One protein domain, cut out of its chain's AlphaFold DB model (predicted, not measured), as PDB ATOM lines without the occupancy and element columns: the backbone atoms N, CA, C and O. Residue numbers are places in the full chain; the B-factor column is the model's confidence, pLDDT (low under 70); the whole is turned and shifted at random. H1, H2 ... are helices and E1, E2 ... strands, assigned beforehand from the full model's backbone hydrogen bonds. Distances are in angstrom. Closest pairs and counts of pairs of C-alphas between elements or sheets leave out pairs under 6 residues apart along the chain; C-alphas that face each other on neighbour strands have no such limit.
ATOM      1  N   ALA A  28     187.866 167.417 278.743       40.19
ATOM      2  CA  ALA A  28     189.091 167.032 278.071       40.19
ATOM      3  C   ALA A  28     190.176 166.726 279.139       40.19
ATOM      4  O   ALA A  28     190.280 167.455 280.128       40.19
ATOM      5  N   PRO A  29     190.961 165.642 279.002       42.09
ATOM      6  CA  PRO A  29     191.986 165.267 279.978       42.09
ATOM      7  C   PRO A  29     193.171 166.238 279.925       42.09
ATOM      8  O   PRO A  29     193.626 166.566 278.845       42.09
ATOM      9  N   SER A  30     193.740 166.646 281.058       56.44
ATOM     10  CA  SER A  30     194.800 167.671 281.183       56.44
ATOM     11  C   SER A  30     196.088 167.512 280.331       56.44
ATOM     12  O   SER A  30     196.957 168.374 280.413       56.44
ATOM     13  N   ASP A  31     196.240 166.451 279.528       71.06
ATOM     14  CA  ASP A  31     197.398 166.162 278.654       71.06
ATOM     15  C   ASP A  31     197.304 166.786 277.240       71.06
ATOM     16  O   ASP A  31     198.271 166.768 276.481       71.06
ATOM     17  N   TYR A  32     196.172 167.394 276.857       84.06
ATOM     18  CA  TYR A  32     196.094 168.104 275.568       84.06
ATOM     19  C   TYR A  32     196.798 169.474 275.583       84.06
ATOM     20  O   TYR A  32     197.056 170.033 274.520       84.06
ATOM     21  N   CYS A  33     197.119 170.035 276.750       86.06
ATOM     22  CA  CYS A  33     197.847 171.302 276.856       86.06
ATOM     23  C   CYS A  33     199.364 171.074 276.762       86.06
ATOM     24  O   CYS A  33     199.940 170.317 277.547       86.06
ATOM     25  N   VAL A  34     200.036 171.774 275.848       87.94
ATOM     26  CA  VAL A  34     201.500 171.740 275.699       87.94
ATOM     27  C   VAL A  34     202.105 173.143 275.767       87.94
ATOM     28  O   VAL A  34     201.515 174.116 275.307       87.94
ATOM     29  N   THR A  35     203.323 173.267 276.301       86.00
ATOM     30  CA  THR A  35     204.072 174.534 276.247       86.00
ATOM     31  C   THR A  35     204.500 174.847 274.814       86.00
ATOM     32  O   THR A  35     204.560 173.953 273.965       86.00
ATOM     33  N   ALA A  36     204.846 176.104 274.524       87.88
ATOM     34  CA  ALA A  36     205.309 176.476 273.186       87.88
ATOM     35  C   ALA A  36     206.628 175.766 272.828       87.88
ATOM     36  O   ALA A  36     206.793 175.290 271.705       87.88
ATOM     37  N   ALA A  37     207.533 175.601 273.799       88.25
ATOM     38  CA  ALA A  37     208.774 174.848 273.614       88.25
ATOM     39  C   ALA A  37     208.522 173.356 273.329       88.25
ATOM     40  O   ALA A  37     209.134 172.797 272.417       88.25
ATOM     41  N   ARG A  38     207.594 172.717 274.063       90.56
ATOM     42  CA  ARG A  38     207.200 171.319 273.813       90.56
ATOM     43  C   ARG A  38     206.563 171.178 272.434       90.56
ATOM     44  O   ARG A  38     206.942 170.279 271.693       90.56
ATOM     45  N   ALA A  39     205.669 172.093 272.060       93.62
ATOM     46  CA  ALA A  39     205.064 172.110 270.732       93.62
ATOM     47  C   ALA A  39     206.116 172.203 269.619       93.62
ATOM     48  O   ALA A  39     206.074 171.422 268.674       93.62
ATOM     49  N   ASN A  40     207.092 173.107 269.750       94.19
ATOM     50  CA  ASN A  40     208.187 173.230 268.789       94.19
ATOM     51  C   ASN A  40     209.003 171.933 268.671       94.19
ATOM     52  O   ASN A  40     209.349 171.521 267.567       94.19
ATOM     53  N   ASN A  41     209.274 171.263 269.794       94.12
ATOM     54  CA  ASN A  41     209.989 169.987 269.794       94.12
ATOM     55  C   ASN A  41     209.195 168.878 269.082       94.12
ATOM     56  O   ASN A  41     209.749 168.199 268.224       94.12
ATOM     57  N   MET A  42     207.893 168.763 269.361       95.19
ATOM     58  CA  MET A  42     207.016 167.780 268.712       95.19
ATOM     59  C   MET A  42     206.934 167.989 267.193       95.19
ATOM     60  O   MET A  42     206.894 167.025 266.432       95.19
ATOM     61  N   VAL A  43     206.930 169.245 266.736       96.31
ATOM     62  CA  VAL A  43     206.958 169.569 265.299       96.31
ATOM     63  C   VAL A  43     208.301 169.194 264.678       96.31
ATOM     64  O   VAL A  43     208.337 168.602 263.604       96.31
ATOM     65  N   ALA A  44     209.405 169.527 265.349       94.06
ATOM     66  CA  ALA A  44     210.748 169.307 264.823       94.06
ATOM     67  C   ALA A  44     211.160 167.825 264.804       94.06
ATOM     68  O   ALA A  44     211.872 167.413 263.890       94.06
ATOM     69  N   ASN A  45     210.728 167.038 265.795       94.06
ATOM     70  CA  ASN A  45     211.271 165.699 266.043       94.06
ATOM     71  C   ASN A  45     210.237 164.569 265.940       94.06
ATOM     72  O   ASN A  45     210.601 163.464 265.546       94.06
ATOM     73  N   ASP A  46     208.963 164.837 266.247       93.94
ATOM     74  CA  ASP A  46     207.945 163.784 266.411       93.94
ATOM     75  C   ASP A  46     206.940 163.732 265.248       93.94
ATOM     76  O   ASP A  46     205.987 162.951 265.266       93.94
ATOM     77  N   GLY A  47     207.126 164.578 264.228       94.38
ATOM     78  CA  GLY A  47     206.240 164.655 263.066       94.38
ATOM     79  C   GLY A  47     204.870 165.274 263.363       94.38
ATOM     80  O   GLY A  47     203.935 165.089 262.583       94.38
ATOM     81  N   ALA A  48     204.726 166.000 264.477       97.50
ATOM     82  CA  ALA A  48     203.491 166.712 264.783       97.50
ATOM     83  C   ALA A  48     203.269 167.893 263.828       97.50
ATOM     84  O   ALA A  48     204.206 168.563 263.390       97.50
ATOM     85  N   ILE A  49     202.005 168.196 263.545       98.19
ATOM     86  CA  ILE A  49     201.621 169.298 262.664       98.19
ATOM     87  C   ILE A  49     201.128 170.477 263.494       98.19
ATOM     88  O   ILE A  49     200.131 170.375 264.207       98.19
ATOM     89  N   LEU A  50     201.785 171.627 263.347       98.19
ATOM     90  CA  LEU A  50     201.338 172.878 263.952       98.19
ATOM     91  C   LEU A  50     200.303 173.574 263.063       98.19
ATOM     92  O   LEU A  50     200.560 173.842 261.890       98.19
ATOM     93  N   ILE A  51     199.145 173.902 263.631       98.19
ATOM     94  CA  ILE A  51     198.044 174.587 262.953       98.19
ATOM     95  C   ILE A  51     197.753 175.909 263.657       98.19
ATOM     96  O   ILE A  51     197.294 175.958 264.803       98.19
ATOM     97  N   ASP A  52     197.946 176.996 262.925       96.94
ATOM     98  CA  ASP A  52     197.572 178.332 263.347       96.94
ATOM     99  C   ASP A  52     196.119 178.630 262.961       96.94
ATOM    100  O   ASP A  52     195.784 178.880 261.798       96.94
ATOM    101  N   CYS A  53     195.250 178.624 263.969       96.44
ATOM    102  CA  CYS A  53     193.814 178.855 263.849       96.44
ATOM    103  C   CYS A  53     193.449 180.347 263.734       96.44
ATOM    104  O   CYS A  53     192.254 180.691 263.744       96.44
ATOM    105  N   ARG A  54     194.442 181.249 263.691       94.62
ATOM    106  CA  ARG A  54     194.229 182.691 263.506       94.62
ATOM    107  C   ARG A  54     193.738 183.024 262.100       94.62
ATOM    108  O   ARG A  54     193.778 182.210 261.174       94.62
ATOM    109  N   THR A  55     193.237 184.246 261.958       93.62
ATOM    110  CA  THR A  55     192.992 184.835 260.639       93.62
ATOM    111  C   THR A  55     194.316 184.995 259.889       93.62
ATOM    112  O   THR A  55     195.375 185.104 260.511       93.62
ATOM    113  N   LEU A  56     194.261 185.014 258.560       92.38
ATOM    114  CA  LEU A  56     195.452 185.219 257.736       92.38
ATOM    115  C   LEU A  56     196.104 186.576 258.031       92.38
ATOM    116  O   LEU A  56     197.325 186.692 258.082       92.38
ATOM    117  N   GLU A  57     195.280 187.593 258.270       90.12
ATOM    118  CA  GLU A  57     195.694 188.948 258.603       90.12
ATOM    119  C   GLU A  57     196.516 188.972 259.893       90.12
ATOM    120  O   GLU A  57     197.557 189.621 259.947       90.12
ATOM    121  N   GLU A  58     196.106 188.228 260.920       90.56
ATOM    122  CA  GLU A  58     196.905 188.100 262.139       90.56
ATOM    123  C   GLU A  58     198.249 187.411 261.876       90.56
ATOM    124  O   GLU A  58     199.260 187.871 262.397       90.56
ATOM    125  N   CYS A  59     198.285 186.332 261.086       90.69
ATOM    126  CA  CYS A  59     199.540 185.645 260.763       90.69
ATOM    127  C   CYS A  59     200.498 186.547 259.974       90.69
ATOM    128  O   CYS A  59     201.693 186.534 260.239       90.69
ATOM    129  N   TYR A  60     199.980 187.346 259.040       89.62
ATOM    130  CA  TYR A  60     200.787 188.245 258.219       89.62
ATOM    131  C   TYR A  60     201.292 189.463 259.005       89.62
ATOM    132  O   TYR A  60     202.486 189.749 259.013       89.62
ATOM    133  N   TRP A  61     200.400 190.172 259.702       84.56
ATOM    134  CA  TRP A  61     200.753 191.433 260.362       84.56
ATOM    135  C   TRP A  61     201.475 191.237 261.691       84.56
ATOM    136  O   TRP A  61     202.348 192.029 262.035       84.56
ATOM    137  N   VAL A  62     201.131 190.188 262.441       86.06
ATOM    138  CA  VAL A  62     201.725 189.912 263.761       86.06
ATOM    139  C   VAL A  62     202.888 188.921 263.661       86.06
ATOM    140  O   VAL A  62     203.760 188.908 264.524       86.06
ATOM    141  N   GLY A  63     202.912 188.109 262.606       89.12
ATOM    142  CA  GLY A  63     203.872 187.032 262.399       89.12
ATOM    143  C   GLY A  63     203.324 185.663 262.800       89.12
ATOM    144  O   GLY A  63     202.275 185.554 263.446       89.12
ATOM    145  N   ASN A  64     204.032 184.610 262.405       92.25
ATOM    146  CA  ASN A  64     203.722 183.198 262.619       92.25
ATOM    147  C   ASN A  64     204.979 182.404 263.042       92.25
ATOM    148  O   ASN A  64     206.102 182.879 262.857       92.25
ATOM    149  N   PRO A  65     204.799 181.212 263.645       95.44
ATOM    150  CA  PRO A  65     205.898 180.309 263.983       95.44
ATOM    151  C   PRO A  65     206.815 180.018 262.800       95.44
ATOM    152  O   PRO A  65     206.330 179.716 261.702       95.44
ATOM    153  N   ALA A  66     208.123 180.045 263.044       96.12
ATOM    154  CA  ALA A  66     209.135 179.771 262.038       96.12
ATOM    155  C   ALA A  66     210.185 178.756 262.507       96.12
ATOM    156  O   ALA A  66     210.333 178.500 263.702       96.12
ATOM    157  N   ASP A  67     210.923 178.207 261.545       95.38
ATOM    158  CA  ASP A  67     212.178 177.498 261.790       95.38
ATOM    159  C   ASP A  67     213.349 178.485 261.984       95.38
ATOM    160  O   ASP A  67     213.181 179.709 261.945       95.38
ATOM    161  N   ALA A  68     214.554 177.950 262.204       93.56
ATOM    162  CA  ALA A  68     215.768 178.745 262.391       93.56
ATOM    163  C   ALA A  68     216.133 179.614 261.168       93.56
ATOM    164  O   ALA A  68     216.768 180.655 261.332       93.56
ATOM    165  N   ASP A  69     215.686 179.230 259.970       95.44
ATOM    166  CA  ASP A  69     215.908 179.952 258.712       95.44
ATOM    167  C   ASP A  69     214.794 180.985 258.426       95.44
ATOM    168  O   ASP A  69     214.790 181.693 257.407       95.44
ATOM    169  N   GLY A  70     213.822 181.101 259.335       93.56
ATOM    170  CA  GLY A  70     212.698 182.018 259.222       93.56
ATOM    171  C   GLY A  70     211.649 181.578 258.200       93.56
ATOM    172  O   GLY A  70     210.926 182.439 257.677       93.56
ATOM    173  N   ASN A  71     211.568 180.286 257.867       95.50
ATOM    174  CA  ASN A  71     210.490 179.722 257.057       95.50
ATOM    175  C   ASN A  71     209.284 179.377 257.939       95.50
ATOM    176  O   ASN A  71     209.463 178.846 259.036       95.50
ATOM    177  N   PRO A  72     208.045 179.634 257.481       95.94
ATOM    178  CA  PRO A  72     206.850 179.286 258.243       95.94
ATOM    179  C   PRO A  72     206.721 177.775 258.465       95.94
ATOM    180  O   PRO A  72     206.714 177.003 257.504       95.94
ATOM    181  N   ILE A  73     206.535 177.361 259.719       96.88
ATOM    182  CA  ILE A  73     206.334 175.942 260.077       96.88
ATOM    183  C   ILE A  73     204.865 175.593 260.341       96.88
ATOM    184  O   ILE A  73     204.478 174.431 260.238       96.88
ATOM    185  N   ALA A  74     204.030 176.586 260.654       97.31
ATOM    186  CA  ALA A  74     202.617 176.372 260.944       97.31
ATOM    187  C   ALA A  74     201.747 176.399 259.677       97.31
ATOM    188  O   ALA A  74     201.905 177.263 258.812       97.31
ATOM    189  N   TYR A  75     200.755 175.512 259.621       97.75
ATOM    190  CA  TYR A  75     199.656 175.593 258.662       97.75
ATOM    191  C   TYR A  75     198.632 176.621 259.125       97.75
ATOM    192  O   TYR A  75     198.022 176.464 260.182       97.75
ATOM    193  N   ASN A  76     198.392 177.664 258.331       96.75
ATOM    194  CA  ASN A  76     197.310 178.598 258.608       96.75
ATOM    195  C   ASN A  76     195.987 178.043 258.063       96.75
ATOM    196  O   ASN A  76     195.717 178.101 256.861       96.75
ATOM    197  N   ILE A  77     195.163 177.519 258.974       96.94
ATOM    198  CA  ILE A  77     193.804 177.041 258.709       96.94
ATOM    199  C   ILE A  77     192.884 177.728 259.717       96.94
ATOM    200  O   ILE A  77     192.750 177.300 260.864       96.94
ATOM    201  N   SER A  78     192.263 178.835 259.311       96.12
ATOM    202  CA  SER A  78     191.540 179.701 260.243       96.12
ATOM    203  C   SER A  78     190.268 179.045 260.791       96.12
ATOM    204  O   SER A  78     189.412 178.576 260.040       96.12
ATOM    205  N   TYR A  79     190.078 179.096 262.111       97.06
ATOM    206  CA  TYR A  79     188.821 178.656 262.737       97.06
ATOM    207  C   TYR A  79     187.733 179.743 262.695       97.06
ATOM    208  O   TYR A  79     186.529 179.462 262.668       97.06
ATOM    209  N   LYS A  80     188.161 181.012 262.664       95.50
ATOM    210  CA  LYS A  80     187.300 182.183 262.470       95.50
ATOM    211  C   LYS A  80     187.876 183.073 261.376       95.50
ATOM    212  O   LYS A  80     189.090 183.222 261.302       95.50
ATOM    213  N   LEU A  81     187.004 183.687 260.585       93.94
ATOM    214  CA  LEU A  81     187.363 184.647 259.539       93.94
ATOM    215  C   LEU A  81     186.865 186.042 259.891       93.94
ATOM    216  O   LEU A  81     185.780 186.185 260.459       93.94
ATOM    217  N   TRP A  82     187.627 187.070 259.528       91.00
ATOM    218  CA  TRP A  82     187.137 188.440 259.611       91.00
ATOM    219  C   TRP A  82     186.057 188.679 258.554       91.00
ATOM    220  O   TRP A  82     186.175 188.265 257.406       91.00
ATOM    221  N   THR A  83     184.968 189.331 258.956       91.81
ATOM    222  CA  THR A  83     183.829 189.629 258.072       91.81
ATOM    223  C   THR A  83     183.960 190.966 257.339       91.81
ATOM    224  O   THR A  83     182.975 191.443 256.776       91.81
ATOM    225  N   SER A  84     185.130 191.612 257.410       91.69
ATOM    226  CA  SER A  84     185.362 192.991 256.944       91.69
ATOM    227  C   SER A  84     184.451 194.034 257.609       91.69
ATOM    228  O   SER A  84     184.317 195.155 257.127       91.69
ATOM    229  N   ARG A  85     183.814 193.675 258.729       93.19
ATOM    230  CA  ARG A  85     182.976 194.559 259.544       93.19
ATOM    231  C   ARG A  85     183.597 194.766 260.915       93.19
ATOM    232  O   ARG A  85     184.353 193.921 261.411       93.19
ATOM    233  N   ILE A  86     183.246 195.891 261.520       92.88
ATOM    234  CA  ILE A  86     183.657 196.285 262.863       92.88
ATOM    235  C   ILE A  86     182.396 196.382 263.715       92.88
ATOM    236  O   ILE A  86     181.383 196.923 263.278       92.88
ATOM    237  N   ASP A  87     182.468 195.830 264.917       91.06
ATOM    238  CA  ASP A  87     181.526 196.120 265.984       91.06
ATOM    239  C   ASP A  87     181.918 197.481 266.567       91.06
ATOM    240  O   ASP A  87     182.974 197.613 267.194       91.06
ATOM    241  N   CYS A  88     181.114 198.507 266.282       89.75
ATOM    242  CA  CYS A  88     181.401 199.881 266.685       89.75
ATOM    243  C   CYS A  88     181.325 200.081 268.205       89.75
ATOM    244  O   CYS A  88     182.023 200.950 268.727       89.75
ATOM    245  N   GLU A  89     180.526 199.281 268.915       91.38
ATOM    246  CA  GLU A  89     180.407 199.356 270.374       91.38
ATOM    247  C   GLU A  89     181.607 198.681 271.034       91.38
ATOM    248  O   GLU A  89     182.315 199.290 271.840       91.38
ATOM    249  N   ALA A  90     181.902 197.443 270.629       85.06
ATOM    250  CA  ALA A  90     183.035 196.687 271.154       85.06
ATOM    251  C   ALA A  90     184.392 197.178 270.620       85.06
ATOM    252  O   ALA A  90     185.433 196.736 271.117       85.06
ATOM    253  N   LYS A  91     184.388 198.047 269.597       86.62
ATOM    254  CA  LYS A  91     185.561 198.552 268.860       86.62
ATOM    255  C   LYS A  91     186.471 197.422 268.373       86.62
ATOM    256  O   LYS A  91     187.695 197.496 268.475       86.62
ATOM    257  N   LYS A  92     185.868 196.336 267.884       83.31
ATOM    258  CA  LYS A  92     186.569 195.098 267.504       83.31
ATOM    259  C   LYS A  92     186.108 194.582 266.144       83.31
ATOM    260  O   LYS A  92     184.945 194.763 265.785       83.31
ATOM    261  N   PRO A  93     186.982 193.901 265.384       88.19
ATOM    262  CA  PRO A  93     186.570 193.231 264.160       88.19
ATOM    263  C   PRO A  93     185.552 192.127 264.467       88.19
ATOM    264  O   PRO A  93     185.728 191.338 265.398       88.19
ATOM    265  N   ILE A  94     184.507 192.036 263.645       90.56
ATOM    266  CA  ILE A  94     183.527 190.954 263.741       90.56
ATOM    267  C   ILE A  94     184.110 189.720 263.058       90.56
ATOM    268  O   ILE A  94     184.302 189.700 261.837       90.56
ATOM    269  N   LEU A  95     184.363 188.679 263.849       93.00
ATOM    270  CA  LEU A  95     184.827 187.385 263.364       93.00
ATOM    271  C   LEU A  95     183.656 186.403 263.237       93.00
ATOM    272  O   LEU A  95     182.819 186.300 264.133       93.00
ATOM    273  N   ARG A  96     183.626 185.631 262.152       95.56
ATOM    274  CA  ARG A  96     182.660 184.552 261.923       95.56
ATOM    275  C   ARG A  96     183.330 183.202 262.116       95.56
ATOM    276  O   ARG A  96     184.341 182.922 261.480       95.56
ATOM    277  N   THR A  97     182.745 182.351 262.955       96.69
ATOM    278  CA  THR A  97     183.177 180.955 263.100       96.69
ATOM    279  C   THR A  97     182.885 180.171 261.827       96.69
ATOM    280  O   THR A  97     181.757 180.171 261.337       96.69
ATOM    281  N   VAL A  98     183.896 179.469 261.318       96.50
ATOM    282  CA  VAL A  98     183.839 178.697 260.067       96.50
ATOM    283  C   VAL A  98     184.224 177.231 260.295       96.50
ATOM    284  O   VAL A  98     184.876 176.607 259.464       96.50
ATOM    285  N   LYS A  99     183.780 176.648 261.419       96.81
ATOM    286  CA  LYS A  99     184.166 175.299 261.885       96.81
ATOM    287  C   LYS A  99     184.034 174.185 260.836       96.81
ATOM    288  O   LYS A  99     184.879 173.299 260.765       96.81
ATOM    289  N   HIS A 100     182.999 174.226 259.993       96.00
ATOM    290  CA  HIS A 100     182.799 173.215 258.950       96.00
ATOM    291  C   HIS A 100     183.840 173.326 257.836       96.00
ATOM    292  O   HIS A 100     184.339 172.302 257.373       96.00
ATOM    293  N   LEU A 101     184.202 174.555 257.458       94.81
ATOM    294  CA  LEU A 101     185.259 174.810 256.487       94.81
ATOM    295  C   LEU A 101     186.620 174.428 257.077       94.81
ATOM    296  O   LEU A 101     187.358 173.676 256.455       94.81
ATOM    297  N   PHE A 102     186.896 174.832 258.319       96.69
ATOM    298  CA  PHE A 102     188.077 174.399 259.068       96.69
ATOM    299  C   PHE A 102     188.226 172.866 259.057       96.69
ATOM    300  O   PHE A 102     189.234 172.342 258.592       96.69
ATOM    301  N   GLY A 103     187.185 172.126 259.454       96.62
ATOM    302  CA  GLY A 103     187.210 170.659 259.441       96.62
ATOM    303  C   GLY A 103     187.324 170.033 258.052       96.62
ATOM    304  O   GLY A 103     187.884 168.948 257.915       96.62
ATOM    305  N   PHE A 104     186.785 170.685 257.018       95.25
ATOM    306  CA  PHE A 104     186.969 170.252 255.635       95.25
ATOM    307  C   PHE A 104     188.449 170.300 255.242       95.25
ATOM    308  O   PHE A 104     188.966 169.300 254.745       95.25
ATOM    309  N   PHE A 105     189.132 171.412 255.519       95.44
ATOM    310  CA  PHE A 105     190.546 171.570 255.186       95.44
ATOM    311  C   PHE A 105     191.451 170.682 256.034       95.44
ATOM    312  O   PHE A 105     192.334 170.044 255.474       95.44
ATOM    313  N   ILE A 106     191.181 170.536 257.334       96.81
ATOM    314  CA  ILE A 106     191.925 169.594 258.183       96.81
ATOM    315  C   ILE A 106     191.858 168.179 257.608       96.81
ATOM    316  O   ILE A 106     192.895 167.588 257.342       96.81
ATOM    317  N   ARG A 107     190.659 167.667 257.304       96.06
ATOM    318  CA  ARG A 107     190.496 166.326 256.715       96.06
ATOM    319  C   ARG A 107     191.158 166.190 255.345       96.06
ATOM    320  O   ARG A 107     191.618 165.111 254.988       96.06
ATOM    321  N   ARG A 108     191.141 167.249 254.536       94.06
ATOM    322  CA  ARG A 108     191.691 167.220 253.176       94.06
ATOM    323  C   ARG A 108     193.218 167.226 253.167       94.06
ATOM    324  O   ARG A 108     193.795 166.586 252.286       94.06
ATOM    325  N   THR A 109     193.825 167.970 254.087       94.69
ATOM    326  CA  THR A 109     195.278 168.142 254.202       94.69
ATOM    327  C   THR A 109     195.904 167.046 255.062       94.69
ATOM    328  O   THR A 109     196.939 166.504 254.696       94.69
ATOM    329  N   PHE A 110     195.238 166.674 256.157       95.69
ATOM    330  CA  PHE A 110     195.664 165.668 257.133       95.69
ATOM    331  C   PHE A 110     194.556 164.605 257.277       95.69
ATOM    332  O   PHE A 110     193.744 164.648 258.212       95.69
ATOM    333  N   PRO A 111     194.440 163.692 256.293       95.12
ATOM    334  CA  PRO A 111     193.389 162.675 256.287       95.12
ATOM    335  C   PRO A 111     193.601 161.593 257.351       95.12
ATOM    336  O   PRO A 111     192.624 160.991 257.795       95.12
ATOM    337  N   ASP A 112     194.851 161.357 257.751       96.50
ATOM    338  CA  ASP A 112     195.186 160.462 258.850       96.50
ATOM    339  C   ASP A 112     194.868 161.134 260.194       96.50
ATOM    340  O   ASP A 112     195.406 162.190 260.529       96.50
ATOM    341  N   LYS A 113     193.962 160.521 260.960       95.69
ATOM    342  CA  LYS A 113     193.514 161.045 262.256       95.69
ATOM    343  C   LYS A 113     194.457 160.704 263.405       95.69
ATOM    344  O   LYS A 113     194.316 161.294 264.477       95.69
ATOM    345  N   ASP A 114     195.411 159.802 263.174       94.62
ATOM    346  CA  ASP A 114     196.446 159.438 264.140       94.62
ATOM    347  C   ASP A 114     197.646 160.389 264.108       94.62
ATOM    348  O   ASP A 114     198.498 160.319 265.003       94.62
ATOM    349  N   THR A 115     197.707 161.280 263.110       95.75
ATOM    350  CA  THR A 115     198.701 162.352 263.016       95.75
ATOM    351  C   THR A 115     198.502 163.351 264.166       95.75
ATOM    352  O   THR A 115     197.417 163.931 264.276       95.75
ATOM    353  N   PRO A 116     199.518 163.602 265.014       97.50
ATOM    354  CA  PRO A 116     199.420 164.589 266.083       97.50
ATOM    355  C   PRO A 116     199.204 166.005 265.535       97.50
ATOM    356  O   PRO A 116     200.010 166.509 264.751       97.50
ATOM    357  N   LEU A 117     198.129 166.661 265.972       98.31
ATOM    358  CA  LEU A 117     197.785 168.029 265.584       98.31
ATOM    359  C   LEU A 117     197.946 168.960 266.781       98.31
ATOM    360  O   LEU A 117     197.307 168.764 267.811       98.31
ATOM    361  N   ILE A 118     198.761 169.998 266.640       97.81
ATOM    362  CA  ILE A 118     198.959 171.020 267.668       97.81
ATOM    363  C   ILE A 118     198.279 172.297 267.200       97.81
ATOM    364  O   ILE A 118     198.618 172.859 266.160       97.81
ATOM    365  N   LEU A 119     197.308 172.766 267.968       97.12
ATOM    366  CA  LEU A 119     196.517 173.939 267.649       97.12
ATOM    367  C   LEU A 119     197.042 175.154 268.399       97.12
ATOM    368  O   LEU A 119     197.316 175.117 269.599       97.12
ATOM    369  N   MET A 120     197.096 176.280 267.705       94.12
ATOM    370  CA  MET A 120     197.371 177.558 268.342       94.12
ATOM    371  C   MET A 120     196.463 178.651 267.807       94.12
ATOM    372  O   MET A 120     195.964 178.603 266.684       94.12
ATOM    373  N   CYS A 121     196.255 179.679 268.618       91.69
ATOM    374  CA  CYS A 121     195.778 180.961 268.126       91.69
ATOM    375  C   CYS A 121     196.557 182.090 268.810       91.69
ATOM    376  O   CYS A 121     197.676 181.869 269.249       91.69
ATOM    377  N   ARG A 122     196.009 183.306 268.926       86.50
ATOM    378  CA  ARG A 122     196.692 184.373 269.680       86.50
ATOM    379  C   ARG A 122     196.792 184.057 271.183       86.50
ATOM    380  O   ARG A 122     197.870 184.201 271.747       86.50
ATOM    381  N   SER A 123     195.661 183.667 271.783       77.75
ATOM    382  CA  SER A 123     195.423 183.679 273.237       77.75
ATOM    383  C   SER A 123     194.558 182.501 273.744       77.75
ATOM    384  O   SER A 123     193.784 182.666 274.686       77.75
ATOM    385  N   GLY A 124     194.538 181.375 273.029       83.06
ATOM    386  CA  GLY A 124     193.897 180.118 273.448       83.06
ATOM    387  C   GLY A 124     192.465 179.889 272.947       83.06
ATOM    388  O   GLY A 124     192.156 178.840 272.398       83.06
ATOM    389  N   LYS A 125     191.572 180.885 273.012       84.50
ATOM    390  CA  LYS A 125     190.124 180.642 272.791       84.50
ATOM    391  C   LYS A 125     189.760 179.907 271.486       84.50
ATOM    392  O   LYS A 125     188.897 179.036 271.488       84.50
ATOM    393  N   ARG A 126     190.370 180.276 270.354       91.62
ATOM    394  CA  ARG A 126     190.057 179.645 269.055       91.62
ATOM    395  C   ARG A 126     190.650 178.247 268.929       91.62
ATOM    396  O   ARG A 126     190.004 177.406 268.320       91.62
ATOM    397  N   SER A 127     191.848 178.018 269.472       92.94
ATOM    398  CA  SER A 127     192.460 176.687 269.472       92.94
ATOM    399  C   SER A 127     191.659 175.727 270.344       92.94
ATOM    400  O   SER A 127     191.406 174.620 269.894       92.94
ATOM    401  N   SER A 128     191.123 176.178 271.481       89.44
ATOM    402  CA  SER A 128     190.256 175.345 272.322       89.44
ATOM    403  C   SER A 128     188.940 174.975 271.625       89.44
ATOM    404  O   SER A 128     188.557 173.811 271.592       89.44
ATOM    405  N   GLU A 129     188.263 175.944 270.995       92.50
ATOM    406  CA  GLU A 129     187.042 175.673 270.211       92.50
ATOM    407  C   GLU A 129     187.320 174.725 269.019       92.50
ATOM    408  O   GLU A 129     186.477 173.898 268.651       92.50
ATOM    409  N   ALA A 130     188.496 174.845 268.396       95.81
ATOM    410  CA  ALA A 130     188.944 173.967 267.320       95.81
ATOM    411  C   ALA A 130     189.278 172.556 267.822       95.81
ATOM    412  O   ALA A 130     188.871 171.589 267.182       95.81
ATOM    413  N   LEU A 131     189.933 172.438 268.977       94.56
ATOM    414  CA  LEU A 131     190.274 171.184 269.647       94.56
ATOM    415  C   LEU A 131     189.018 170.366 269.939       94.56
ATOM    416  O   LEU A 131     188.893 169.243 269.451       94.56
ATOM    417  N   THR A 132     188.034 170.957 270.626       93.50
ATOM    418  CA  THR A 132     186.743 170.304 270.909       93.50
ATOM    419  C   THR A 132     186.062 169.856 269.619       93.50
ATOM    420  O   THR A 132     185.536 168.746 269.516       93.50
ATOM    421  N   TYR A 133     186.103 170.702 268.587       96.62
ATOM    422  CA  TYR A 133     185.530 170.354 267.297       96.62
ATOM    423  C   TYR A 133     186.253 169.172 266.635       96.62
ATOM    424  O   TYR A 133     185.567 168.289 266.124       96.62
ATOM    425  N   LEU A 134     187.587 169.107 266.645       96.75
ATOM    426  CA  LEU A 134     188.342 167.994 266.055       96.75
ATOM    427  C   LEU A 134     188.152 166.682 266.822       96.75
ATOM    428  O   LEU A 134     187.941 165.652 266.176       96.75
ATOM    429  N   TYR A 135     188.088 166.725 268.155       94.62
ATOM    430  CA  TYR A 135     187.705 165.563 268.963       94.62
ATOM    431  C   TYR A 135     186.327 165.030 268.560       94.62
ATOM    432  O   TYR A 135     186.177 163.840 268.288       94.62
ATOM    433  N   SER A 136     185.338 165.910 268.353       95.12
ATOM    434  CA  SER A 136     184.007 165.509 267.850       95.12
ATOM    435  C   SER A 136     184.020 164.890 266.440       95.12
ATOM    436  O   SER A 136     182.999 164.390 265.959       95.12
ATOM    437  N   LYS A 137     185.149 164.969 265.722       96.19
ATOM    438  CA  LYS A 137     185.370 164.348 264.407       96.19
ATOM    439  C   LYS A 137     186.268 163.113 264.474       96.19
ATOM    440  O   LYS A 137     186.538 162.534 263.418       96.19
ATOM    441  N   GLY A 138     186.664 162.675 265.667       95.44
ATOM    442  CA  GLY A 138     187.475 161.479 265.899       95.44
ATOM    443  C   GLY A 138     188.968 161.679 265.656       95.44
ATOM    444  O   GLY A 138     189.639 160.715 265.317       95.44
ATOM    445  N   TYR A 139     189.470 162.914 265.736       95.56
ATOM    446  CA  TYR A 139     190.905 163.145 265.907       95.56
ATOM    447  C   TYR A 139     191.218 163.007 267.394       95.56
ATOM    448  O   TYR A 139     190.658 163.753 268.193       95.56
ATOM    449  N   GLU A 140     192.072 162.056 267.761       91.94
ATOM    450  CA  GLU A 140     192.336 161.726 269.170       91.94
ATOM    451  C   GLU A 140     193.636 162.345 269.695       91.94
ATOM    452  O   GLU A 140     193.769 162.582 270.890       91.94
ATOM    453  N   LYS A 141     194.585 162.668 268.808       95.50
ATOM    454  CA  LYS A 141     195.868 163.291 269.167       95.50
ATOM    455  C   LYS A 141     195.857 164.778 268.837       95.50
ATOM    456  O   LYS A 141     196.564 165.232 267.937       95.50
ATOM    457  N   VAL A 142     195.002 165.526 269.532       95.56
ATOM    458  CA  VAL A 142     194.870 166.977 269.350       95.56
ATOM    459  C   VAL A 142     195.317 167.702 270.607       95.56
ATOM    460  O   VAL A 142     194.737 167.531 271.679       95.56
ATOM    461  N   TYR A 143     196.325 168.545 270.437       94.06
ATOM    462  CA  TYR A 143     196.922 169.357 271.483       94.06
ATOM    463  C   TYR A 143     196.639 170.832 271.228       94.06
ATOM    464  O   TYR A 143     196.376 171.244 270.097       94.06
ATOM    465  N   GLU A 144     196.749 171.658 272.256       91.25
ATOM    466  CA  GLU A 144     196.813 173.106 272.110       91.25
ATOM    467  C   GLU A 144     197.974 173.692 272.903       91.25
ATOM    468  O   GLU A 144     198.373 173.155 273.937       91.25
ATOM    469  N   ILE A 145     198.516 174.807 272.414       89.62
ATOM    470  CA  ILE A 145     199.543 175.535 273.157       89.62
ATOM    471  C   ILE A 145     198.878 176.269 274.327       89.62
ATOM    472  O   ILE A 145     198.317 177.351 274.141       89.62
ATOM    473  N   ASP A 146     198.931 175.672 275.515       84.31
ATOM    474  CA  ASP A 146     198.429 176.222 276.774       84.31
ATOM    475  C   ASP A 146     199.015 175.462 277.981       84.31
ATOM    476  O   ASP A 146     199.898 174.617 277.827       84.31
ATOM    477  N   ASN A 147     198.574 175.780 279.202       73.25
ATOM    478  CA  ASN A 147     199.043 175.126 280.429       73.25
ATOM    479  C   ASN A 147     197.938 174.337 281.152       73.25
ATOM    480  O   ASN A 147     196.757 174.399 280.817       73.25
ATOM    481  N   TYR A 148     198.342 173.629 282.204       68.75
ATOM    482  CA  TYR A 148     197.459 172.846 283.069       68.75
ATOM    483  C   TYR A 148     196.476 173.695 283.901       68.75
ATOM    484  O   TYR A 148     195.468 173.177 284.372       68.75
ATOM    485  N   LEU A 149     196.735 174.996 284.077       66.25
ATOM    486  CA  LEU A 149     195.843 175.914 284.796       66.25
ATOM    487  C   LEU A 149     194.652 176.371 283.946       66.25
ATOM    488  O   LEU A 149     193.795 177.075 284.478       66.25
ATOM    489  N   LYS A 150     194.588 175.976 282.667       69.81
ATOM    490  CA  LYS A 150     193.525 176.336 281.719       69.81
ATOM    491  C   LYS A 150     192.110 176.175 282.281       69.81
ATOM    492  O   LYS A 150     191.258 177.041 282.106       69.81
ATOM    493  N   GLU A 151     191.889 175.071 282.985       63.41
ATOM    494  CA  GLU A 151     190.593 174.700 283.560       63.41
ATOM    495  C   GLU A 151     190.558 174.903 285.094       63.41
ATOM    496  O   GLU A 151     189.617 174.481 285.765       63.41
ATOM    497  N   SER A 152     191.586 175.537 285.680       59.94
ATOM    498  CA  SER A 152     191.677 175.748 287.129       59.94
ATOM    499  C   SER A 152     190.671 176.795 287.607       59.94
ATOM    500  O   SER A 152     190.607 177.913 287.096       59.94
ATOM    501  N   THR A 153     189.925 176.453 288.657       50.16
ATOM    502  CA  THR A 153     189.031 177.378 289.372       50.16
ATOM    503  C   THR A 153     189.748 178.181 290.459       50.16
ATOM    504  O   THR A 153     189.166 179.103 291.030       50.16
ATOM    505  N   VAL A 154     191.003 177.846 290.767       45.53
ATOM    506  CA  VAL A 154     191.818 178.553 291.763       45.53
ATOM    507  C   VAL A 154     192.490 179.740 291.062       45.53
ATOM    508  O   VAL A 154     193.367 179.534 290.231       45.53
ATOM    509  N   GLY A 155     192.058 180.976 291.355       47.03
ATOM    510  CA  GLY A 155     192.701 182.217 290.871       47.03
ATOM    511  C   GLY A 155     192.178 182.832 289.555       47.03
ATOM    512  O   GLY A 155     192.815 183.731 289.003       47.03
ATOM    513  N   GLY A 156     191.015 182.404 289.049       42.34
ATOM    514  CA  GLY A 156     190.485 182.817 287.735       42.34
ATOM    515  C   GLY A 156     191.038 181.951 286.593       42.34
ATOM    516  O   GLY A 156     191.841 181.071 286.874       42.34
ATOM    517  N   PRO A 157     190.624 182.151 285.319       45.75
ATOM    518  CA  PRO A 157     191.047 181.279 284.226       45.75
ATOM    519  C   PRO A 157     192.558 181.424 284.025       45.75
ATOM    520  O   PRO A 157     193.029 182.377 283.387       45.75
ATOM    521  N   GLY A 158     193.313 180.511 284.636       51.31
ATOM    522  CA  GLY A 158     194.672 180.202 284.234       51.31
ATOM    523  C   GLY A 158     194.635 179.702 282.794       51.31
ATOM    524  O   GLY A 158     193.580 179.342 282.302       51.31
ATOM    525  N   GLY A 159     195.754 179.790 282.083       54.03
ATOM    526  CA  GLY A 159     195.855 179.404 280.673       54.03
ATOM    527  C   GLY A 159     195.269 180.423 279.682       54.03
ATOM    528  O   GLY A 159     194.064 180.652 279.589       54.03
ATOM    529  N   ARG A 160     196.153 181.098 278.943       62.25
ATOM    530  CA  ARG A 160     195.807 181.941 277.778       62.25
ATOM    531  C   ARG A 160     196.864 181.780 276.685       62.25
ATOM    532  O   ARG A 160     197.224 182.774 276.053       62.25
ATOM    533  N   GLY A 161     197.412 180.571 276.541       66.12
ATOM    534  CA  GLY A 161     198.512 180.250 275.630       66.12
ATOM    535  C   GLY A 161     198.206 180.470 274.147       66.12
ATOM    536  O   GLY A 161     197.099 180.832 273.753       66.12
ATOM    537  N   GLY A 162     199.220 180.347 273.297       81.56
ATOM    538  CA  GLY A 162     199.139 180.598 271.863       81.56
ATOM    539  C   GLY A 162     200.369 181.329 271.338       81.56
ATOM    540  O   GLY A 162     201.500 181.046 271.719       81.56
ATOM    541  N   PHE A 163     200.156 182.276 270.427       80.81
ATOM    542  CA  PHE A 163     201.236 183.021 269.791       80.81
ATOM    543  C   PHE A 163     201.821 184.109 270.706       80.81
ATOM    544  O   PHE A 163     203.035 184.235 270.786       80.81
ATOM    545  N   GLN A 164     200.966 184.873 271.396       73.62
ATOM    546  CA  GLN A 164     201.356 186.040 272.212       73.62
ATOM    547  C   GLN A 164     200.887 185.973 273.671       73.62
ATOM    548  O   GLN A 164     201.284 186.802 274.484       73.62
ATOM    549  N   GLY A 165     199.978 185.058 274.010       61.78
ATOM    550  CA  GLY A 165     199.352 185.050 275.327       61.78
ATOM    551  C   GLY A 165     198.112 185.956 275.430       61.78
ATOM    552  O   GLY A 165     197.383 186.193 274.462       61.78
ATOM    553  N   SER A 166     197.832 186.451 276.639       55.75
ATOM    554  CA  SER A 166     196.635 187.241 276.958       55.75
ATOM    555  C   SER A 166     196.591 188.584 276.222       55.75
ATOM    556  O   SER A 166     197.519 189.375 276.297       55.75
ATOM    557  N   SER A 167     195.439 188.942 275.647       46.56
ATOM    558  CA  SER A 167     195.175 190.334 275.273       46.56
ATOM    559  C   SER A 167     194.966 191.177 276.535       46.56
ATOM    560  O   SER A 167     193.954 190.992 277.214       46.56
ATOM    561  N   SER A 168     195.858 192.110 276.859       46.72
ATOM    562  CA  SER A 168     195.379 193.351 277.481       46.72
ATOM    563  C   SER A 168     194.914 194.299 276.386       46.72
ATOM    564  O   SER A 168     195.326 194.222 275.228       46.72
ATOM    565  N   ASP A 169     193.974 195.127 276.784       40.75
ATOM    566  CA  ASP A 169     193.342 196.235 276.087       40.75
ATOM    567  C   ASP A 169     194.248 197.468 275.940       40.75
ATOM    568  O   ASP A 169     193.840 198.459 275.334       40.75
ATOM    569  N   ARG A 170     195.486 197.415 276.441       42.19
ATOM    570  CA  ARG A 170     196.447 198.509 276.328       42.19
ATOM    571  C   ARG A 170     197.263 198.398 275.039       42.19
ATOM    572  O   ARG A 170     198.052 197.478 274.861       42.19
ATOM    573  N   LEU A 171     197.042 199.351 274.132       37.94
ATOM    574  CA  LEU A 171     197.752 199.500 272.850       37.94
ATOM    575  C   LEU A 171     199.204 199.987 273.010       37.94
ATOM    576  O   LEU A 171     199.986 199.877 272.073       37.94
ATOM    577  N   ASP A 172     199.556 200.525 274.178       38.16
ATOM    578  CA  ASP A 172     200.855 201.134 274.485       38.16
ATOM    579  C   ASP A 172     201.831 200.187 275.200       38.16
ATOM    580  O   ASP A 172     202.975 200.552 275.465       38.16
ATOM    581  N   SER A 173     201.401 198.967 275.524       40.91
ATOM    582  CA  SER A 173     202.218 198.029 276.282       40.91
ATOM    583  C   SER A 173     201.986 196.599 275.815       40.91
ATOM    584  O   SER A 173     200.893 196.047 275.943       40.91
ATOM    585  N   TYR A 174     203.044 195.967 275.290       40.66
ATOM    586  CA  TYR A 174     203.063 194.517 275.159       40.66
ATOM    587  C   TYR A 174     202.906 193.913 276.555       40.66
ATOM    588  O   TYR A 174     203.720 194.084 277.459       40.66
ATOM    589  N   VAL A 175     201.790 193.238 276.716       45.06
ATOM    590  CA  VAL A 175     201.381 192.447 277.866       45.06
ATOM    591  C   VAL A 175     201.495 191.017 277.403       45.06
ATOM    592  O   VAL A 175     200.535 190.470 276.864       45.06
ATOM    593  N   GLY A 176     202.696 190.464 277.516       47.97
ATOM    594  CA  GLY A 176     202.925 189.062 277.209       47.97
ATOM    595  C   GLY A 176     202.049 188.131 278.051       47.97
ATOM    596  O   GLY A 176     201.073 188.511 278.712       47.97
ATOM    597  N   TYR A 177     202.411 186.864 278.036       49.00
ATOM    598  CA  TYR A 177     201.788 185.827 278.833       49.00
ATOM    599  C   TYR A 177     201.592 186.219 280.317       49.00
ATOM    600  O   TYR A 177     202.460 186.820 280.955       49.00
ATOM    601  N   ARG A 178     200.438 185.837 280.893       47.59
ATOM    602  CA  ARG A 178     200.197 185.895 282.346       47.59
ATOM    603  C   ARG A 178     201.114 184.871 283.021       47.59
ATOM    604  O   ARG A 178     200.746 183.707 283.118       47.59
ATOM    605  N   GLY A 179     202.293 185.304 283.454       42.97
ATOM    606  CA  GLY A 179     203.270 184.453 284.137       42.97
ATOM    607  C   GLY A 179     204.730 184.863 283.935       42.97
ATOM    608  O   GLY A 179     205.558 184.478 284.742       42.97
ATOM    609  N   TRP A 180     205.055 185.692 282.937       40.53
ATOM    610  CA  TRP A 180     206.400 186.284 282.839       40.53
ATOM    611  C   TRP A 180     206.632 187.232 284.037       40.53
ATOM    612  O   TRP A 180     205.672 187.924 284.400       40.53
ATOM    613  N   PRO A 181     207.829 187.264 284.667       40.19
ATOM    614  CA  PRO A 181     208.019 187.275 286.131       40.19
ATOM    615  C   PRO A 181     207.416 188.430 286.949       40.19
ATOM    616  O   PRO A 181     207.457 188.377 288.171       40.19
ATOM    617  N   ASP A 182     206.769 189.413 286.327       40.38
ATOM    618  CA  ASP A 182     206.255 190.613 286.992       40.38
ATOM    619  C   ASP A 182     204.726 190.813 286.897       40.38
ATOM    620  O   ASP A 182     204.226 191.871 287.285       40.38
ATOM    621  N   ARG A 183     203.934 189.870 286.349       51.28
ATOM    622  CA  ARG A 183     202.507 190.154 286.027       51.28
ATOM    623  C   ARG A 183     201.446 189.097 286.369       51.28
ATOM    624  O   ARG A 183     200.528 188.869 285.580       51.28
ATOM    625  N   TRP A 195     206.300 174.015 288.234       55.94
ATOM    626  CA  TRP A 195     206.020 175.164 287.372       55.94
ATOM    627  C   TRP A 195     206.721 176.431 287.866       55.94
ATOM    628  O   TRP A 195     206.347 177.011 288.881       55.94
ATOM    629  N   GLU A 196     207.693 176.890 287.086       61.03
ATOM    630  CA  GLU A 196     208.462 178.110 287.294       61.03
ATOM    631  C   GLU A 196     208.071 179.139 286.219       61.03
ATOM    632  O   GLU A 196     208.529 179.054 285.074       61.03
ATOM    633  N   PRO A 197     207.225 180.133 286.550       52.34
ATOM    634  CA  PRO A 197     206.661 181.077 285.578       52.34
ATOM    635  C   PRO A 197     207.717 181.901 284.822       52.34
ATOM    636  O   PRO A 197     207.467 182.392 283.721       52.34
ATOM    637  N   SER A 198     208.906 182.035 285.414       58.41
ATOM    638  CA  SER A 198     210.061 182.746 284.864       58.41
ATOM    639  C   SER A 198     210.850 181.941 283.819       58.41
ATOM    640  O   SER A 198     211.671 182.516 283.102       58.41
ATOM    641  N   LEU A 199     210.615 180.628 283.691       62.72
ATOM    642  CA  LEU A 199     211.306 179.786 282.716       62.72
ATOM    643  C   LEU A 199     210.641 179.876 281.336       62.72
ATOM    644  O   LEU A 199     209.532 179.390 281.119       62.72
ATOM    645  N   ALA A 200     211.371 180.407 280.351       64.75
ATOM    646  CA  ALA A 200     210.924 180.500 278.953       64.75
ATOM    647  C   ALA A 200     210.490 179.150 278.349       64.75
ATOM    648  O   ALA A 200     209.551 179.095 277.552       64.75
ATOM    649  N   SER A 201     211.123 178.047 278.764       67.56
ATOM    650  CA  SER A 201     210.777 176.679 278.344       67.56
ATOM    651  C   SER A 201     209.385 176.229 278.801       67.56
ATOM    652  O   SER A 201     208.784 175.343 278.187       67.56
ATOM    653  N   GLN A 202     208.854 176.852 279.852       69.81
ATOM    654  CA  GLN A 202     207.525 176.582 280.390       69.81
ATOM    655  C   GLN A 202     206.477 177.606 279.929       69.81
ATOM    656  O   GLN A 202     205.298 177.489 280.271       69.81
ATOM    657  N   SER A 203     206.880 178.590 279.118       74.62
ATOM    658  CA  SER A 203     205.960 179.549 278.516       74.62
ATOM    659  C   SER A 203     205.014 178.860 277.532       74.62
ATOM    660  O   SER A 203     205.381 177.981 276.747       74.62
ATOM    661  N   VAL A 204     203.765 179.309 277.552       76.69
ATOM    662  CA  VAL A 204     202.723 178.911 276.597       76.69
ATOM    663  C   VAL A 204     202.494 179.984 275.534       76.69
ATOM    664  O   VAL A 204     201.487 179.969 274.840       76.69
ATOM    665  N   SER A 205     203.404 180.947 275.419       83.62
ATOM    666  CA  SER A 205     203.421 181.974 274.382       83.62
ATOM    667  C   SER A 205     204.645 181.759 273.508       83.62
ATOM    668  O   SER A 205     205.772 181.781 274.006       83.62
ATOM    669  N   TRP A 206     204.419 181.554 272.209       87.31
ATOM    670  CA  TRP A 206     205.492 181.353 271.232       87.31
ATOM    671  C   TRP A 206     206.502 182.505 271.250       87.31
ATOM    672  O   TRP A 206     207.711 182.271 271.265       87.31
ATOM    673  N   VAL A 207     205.995 183.741 271.315       83.19
ATOM    674  CA  VAL A 207     206.807 184.962 271.416       83.19
ATOM    675  C   VAL A 207     207.621 184.974 272.707       83.19
ATOM    676  O   VAL A 207     208.824 185.211 272.660       83.19
ATOM    677  N   ASP A 208     206.997 184.683 273.851       76.56
ATOM    678  CA  ASP A 208     207.675 184.813 275.150       76.56
ATOM    679  C   ASP A 208     208.690 183.683 275.402       76.56
ATOM    680  O   ASP A 208     209.606 183.845 276.201       76.56
ATOM    681  N   THR A 209     208.583 182.550 274.695       79.81
ATOM    682  CA  THR A 209     209.639 181.520 274.686       79.81
ATOM    683  C   THR A 209     210.891 181.979 273.925       79.81
ATOM    684  O   THR A 209     211.962 181.411 274.126       79.81
ATOM    685  N   GLY A 210     210.787 182.994 273.058       81.69
ATOM    686  CA  GLY A 210     211.875 183.421 272.172       81.69
ATOM    687  C   GLY A 210     212.074 182.504 270.961       81.69
ATOM    688  O   GLY A 210     213.158 182.471 270.383       81.69
ATOM    689  N   LEU A 211     211.044 181.735 270.587       88.56
ATOM    690  CA  LEU A 211     211.087 180.875 269.405       88.56
ATOM    691  C   LEU A 211     211.064 181.707 268.113       88.56
ATOM    692  O   LEU A 211     210.524 182.818 268.114       88.56
ATOM    693  N   PRO A 212     211.597 181.181 266.993       93.75
ATOM    694  CA  PRO A 212     211.641 181.929 265.745       93.75
ATOM    695  C   PRO A 212     210.243 182.311 265.244       93.75
ATOM    696  O   PRO A 212     209.280 181.539 265.329       93.75
ATOM    697  N   ILE A 213     210.150 183.529 264.712       93.00
ATOM    698  CA  ILE A 213     208.935 184.128 264.160       93.00
ATOM    699  C   ILE A 213     209.265 184.711 262.793       93.00
ATOM    700  O   ILE A 213     210.338 185.275 262.584       93.00
ATOM    701  N   THR A 214     208.316 184.622 261.870       94.06
ATOM    702  CA  THR A 214     208.417 185.242 260.552       94.06
ATOM    703  C   THR A 214     207.121 185.967 260.201       94.06
ATOM    704  O   THR A 214     206.082 185.724 260.801       94.06
ATOM    705  N   GLN A 215     207.177 186.904 259.258       92.44
ATOM    706  CA  GLN A 215     205.986 187.466 258.598       92.44
ATOM    707  C   GLN A 215     205.800 186.876 257.192       92.44
ATOM    708  O   GLN A 215     204.893 187.264 256.452       92.44
ATOM    709  N   LYS A 216     206.666 185.931 256.796       92.75
ATOM    710  CA  LYS A 216     206.517 185.196 255.542       92.75
ATOM    711  C   LYS A 216     205.256 184.332 255.602       92.75
ATOM    712  O   LYS A 216     204.900 183.762 256.633       92.75
ATOM    713  N   LEU A 217     204.610 184.196 254.455       90.38
ATOM    714  CA  LEU A 217     203.521 183.250 254.259       90.38
ATOM    715  C   LEU A 217     203.991 182.152 253.315       90.38
ATOM    716  O   LEU A 217     204.643 182.428 252.310       90.38
ATOM    717  N   ASP A 218     203.627 180.918 253.634       92.69
ATOM    718  CA  ASP A 218     203.803 179.779 252.744       92.69
ATOM    719  C   ASP A 218     202.442 179.433 252.134       92.69
ATOM    720  O   ASP A 218     201.519 178.996 252.830       92.69
ATOM    721  N   CYS A 219     202.303 179.649 250.824       91.06
ATOM    722  CA  CYS A 219     201.066 179.372 250.095       91.06
ATOM    723  C   CYS A 219     200.666 177.890 250.156       91.06
ATOM    724  O   CYS A 219     199.473 177.594 250.157       91.06
ATOM    725  N   SER A 220     201.630 176.968 250.270       91.31
ATOM    726  CA  SER A 220     201.359 175.528 250.409       91.31
ATOM    727  C   SER A 220     200.795 175.155 251.783       91.31
ATOM    728  O   SER A 220     200.148 174.119 251.927       91.31
ATOM    729  N   LYS A 221     200.994 176.021 252.784       93.50
ATOM    730  CA  LYS A 221     200.531 175.843 254.167       93.50
ATOM    731  C   LYS A 221     199.389 176.786 254.548       93.50
ATOM    732  O   LYS A 221     198.937 176.777 255.690       93.50
ATOM    733  N   THR A 222     198.911 177.608 253.616       92.81
ATOM    734  CA  THR A 222     197.875 178.613 253.876       92.81
ATOM    735  C   THR A 222     196.602 178.262 253.128       92.81
ATOM    736  O   THR A 222     196.529 178.391 251.907       92.81
ATOM    737  N   TRP A 223     195.562 177.876 253.864       83.56
ATOM    738  CA  TRP A 223     194.341 177.290 253.302       83.56
ATOM    739  C   TRP A 223     193.633 178.146 252.240       83.56
ATOM    740  O   TRP A 223     193.107 177.602 251.272       83.56
ATOM    741  N   LEU A 224     193.676 179.478 252.365       79.12
ATOM    742  CA  LEU A 224     193.096 180.407 251.389       79.12
ATOM    743  C   LEU A 224     193.757 180.289 250.001       79.12
ATOM    744  O   LEU A 224     193.132 180.608 248.991       79.12
ATOM    745  N   TYR A 225     195.006 179.820 249.951       71.25
ATOM    746  CA  TYR A 225     195.799 179.660 248.733       71.25
ATOM    747  C   TYR A 225     195.979 178.202 248.304       71.25
ATOM    748  O   TYR A 225     196.255 177.968 247.135       71.25
ATOM    749  N   MET A 226     195.739 177.225 249.188       64.62
ATOM    750  CA  MET A 226     195.792 175.786 248.871       64.62
ATOM    751  C   MET A 226     194.744 175.330 247.837       64.62
ATOM    752  O   MET A 226     194.704 174.157 247.471       64.62
TER     753      MET A 226
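This is residues 28 to 183 and 195 to 226 of the 228 residues of the protein "Rhodanese domain-containing protein" of Deltaproteobacteria bacterium (UniProt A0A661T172). Mostly loops, with little regular structure, surround a small three-layer core: the parallel sheet E1 E4 E5 between H1 and H4, with the hairpin E2 and E3 far to one side. The 188 printed residues, 69 in named elements, run H1 E1 H2 E2 E3 H3 E4 H4 E5 H5, mixed class. The whole is compact, radius of gyration of the C-alphas 15.8 A, spanning 43 by 42 by 37 A.

H1, residues 36 to 45, is on the sheet of E1, 49 to 52, E4, 117 to 120, and E5, 142 to 145; its height is 9.4 A. H4, residues 125 to 135, is on the opposite face, height 8.6 A. N 118 and O 49, and N 119 and O 143, are each 2.8 A apart. E2, 80 to 87, and E3, 92 to 97, form a hairpin; N 81 and O 96 are 2.9 A apart. H3, 99 to 109, only just touches H4, with 3 pairs of C-alphas within 8 A.

C-alpha 36 is at (205.309, 176.476, 273.186). H2 is residues 56 to 62, H5 148 to 151.

Residues 184 to 194 are cut, a 15.5 A gap. pLDDT is under 70 in 45 residues.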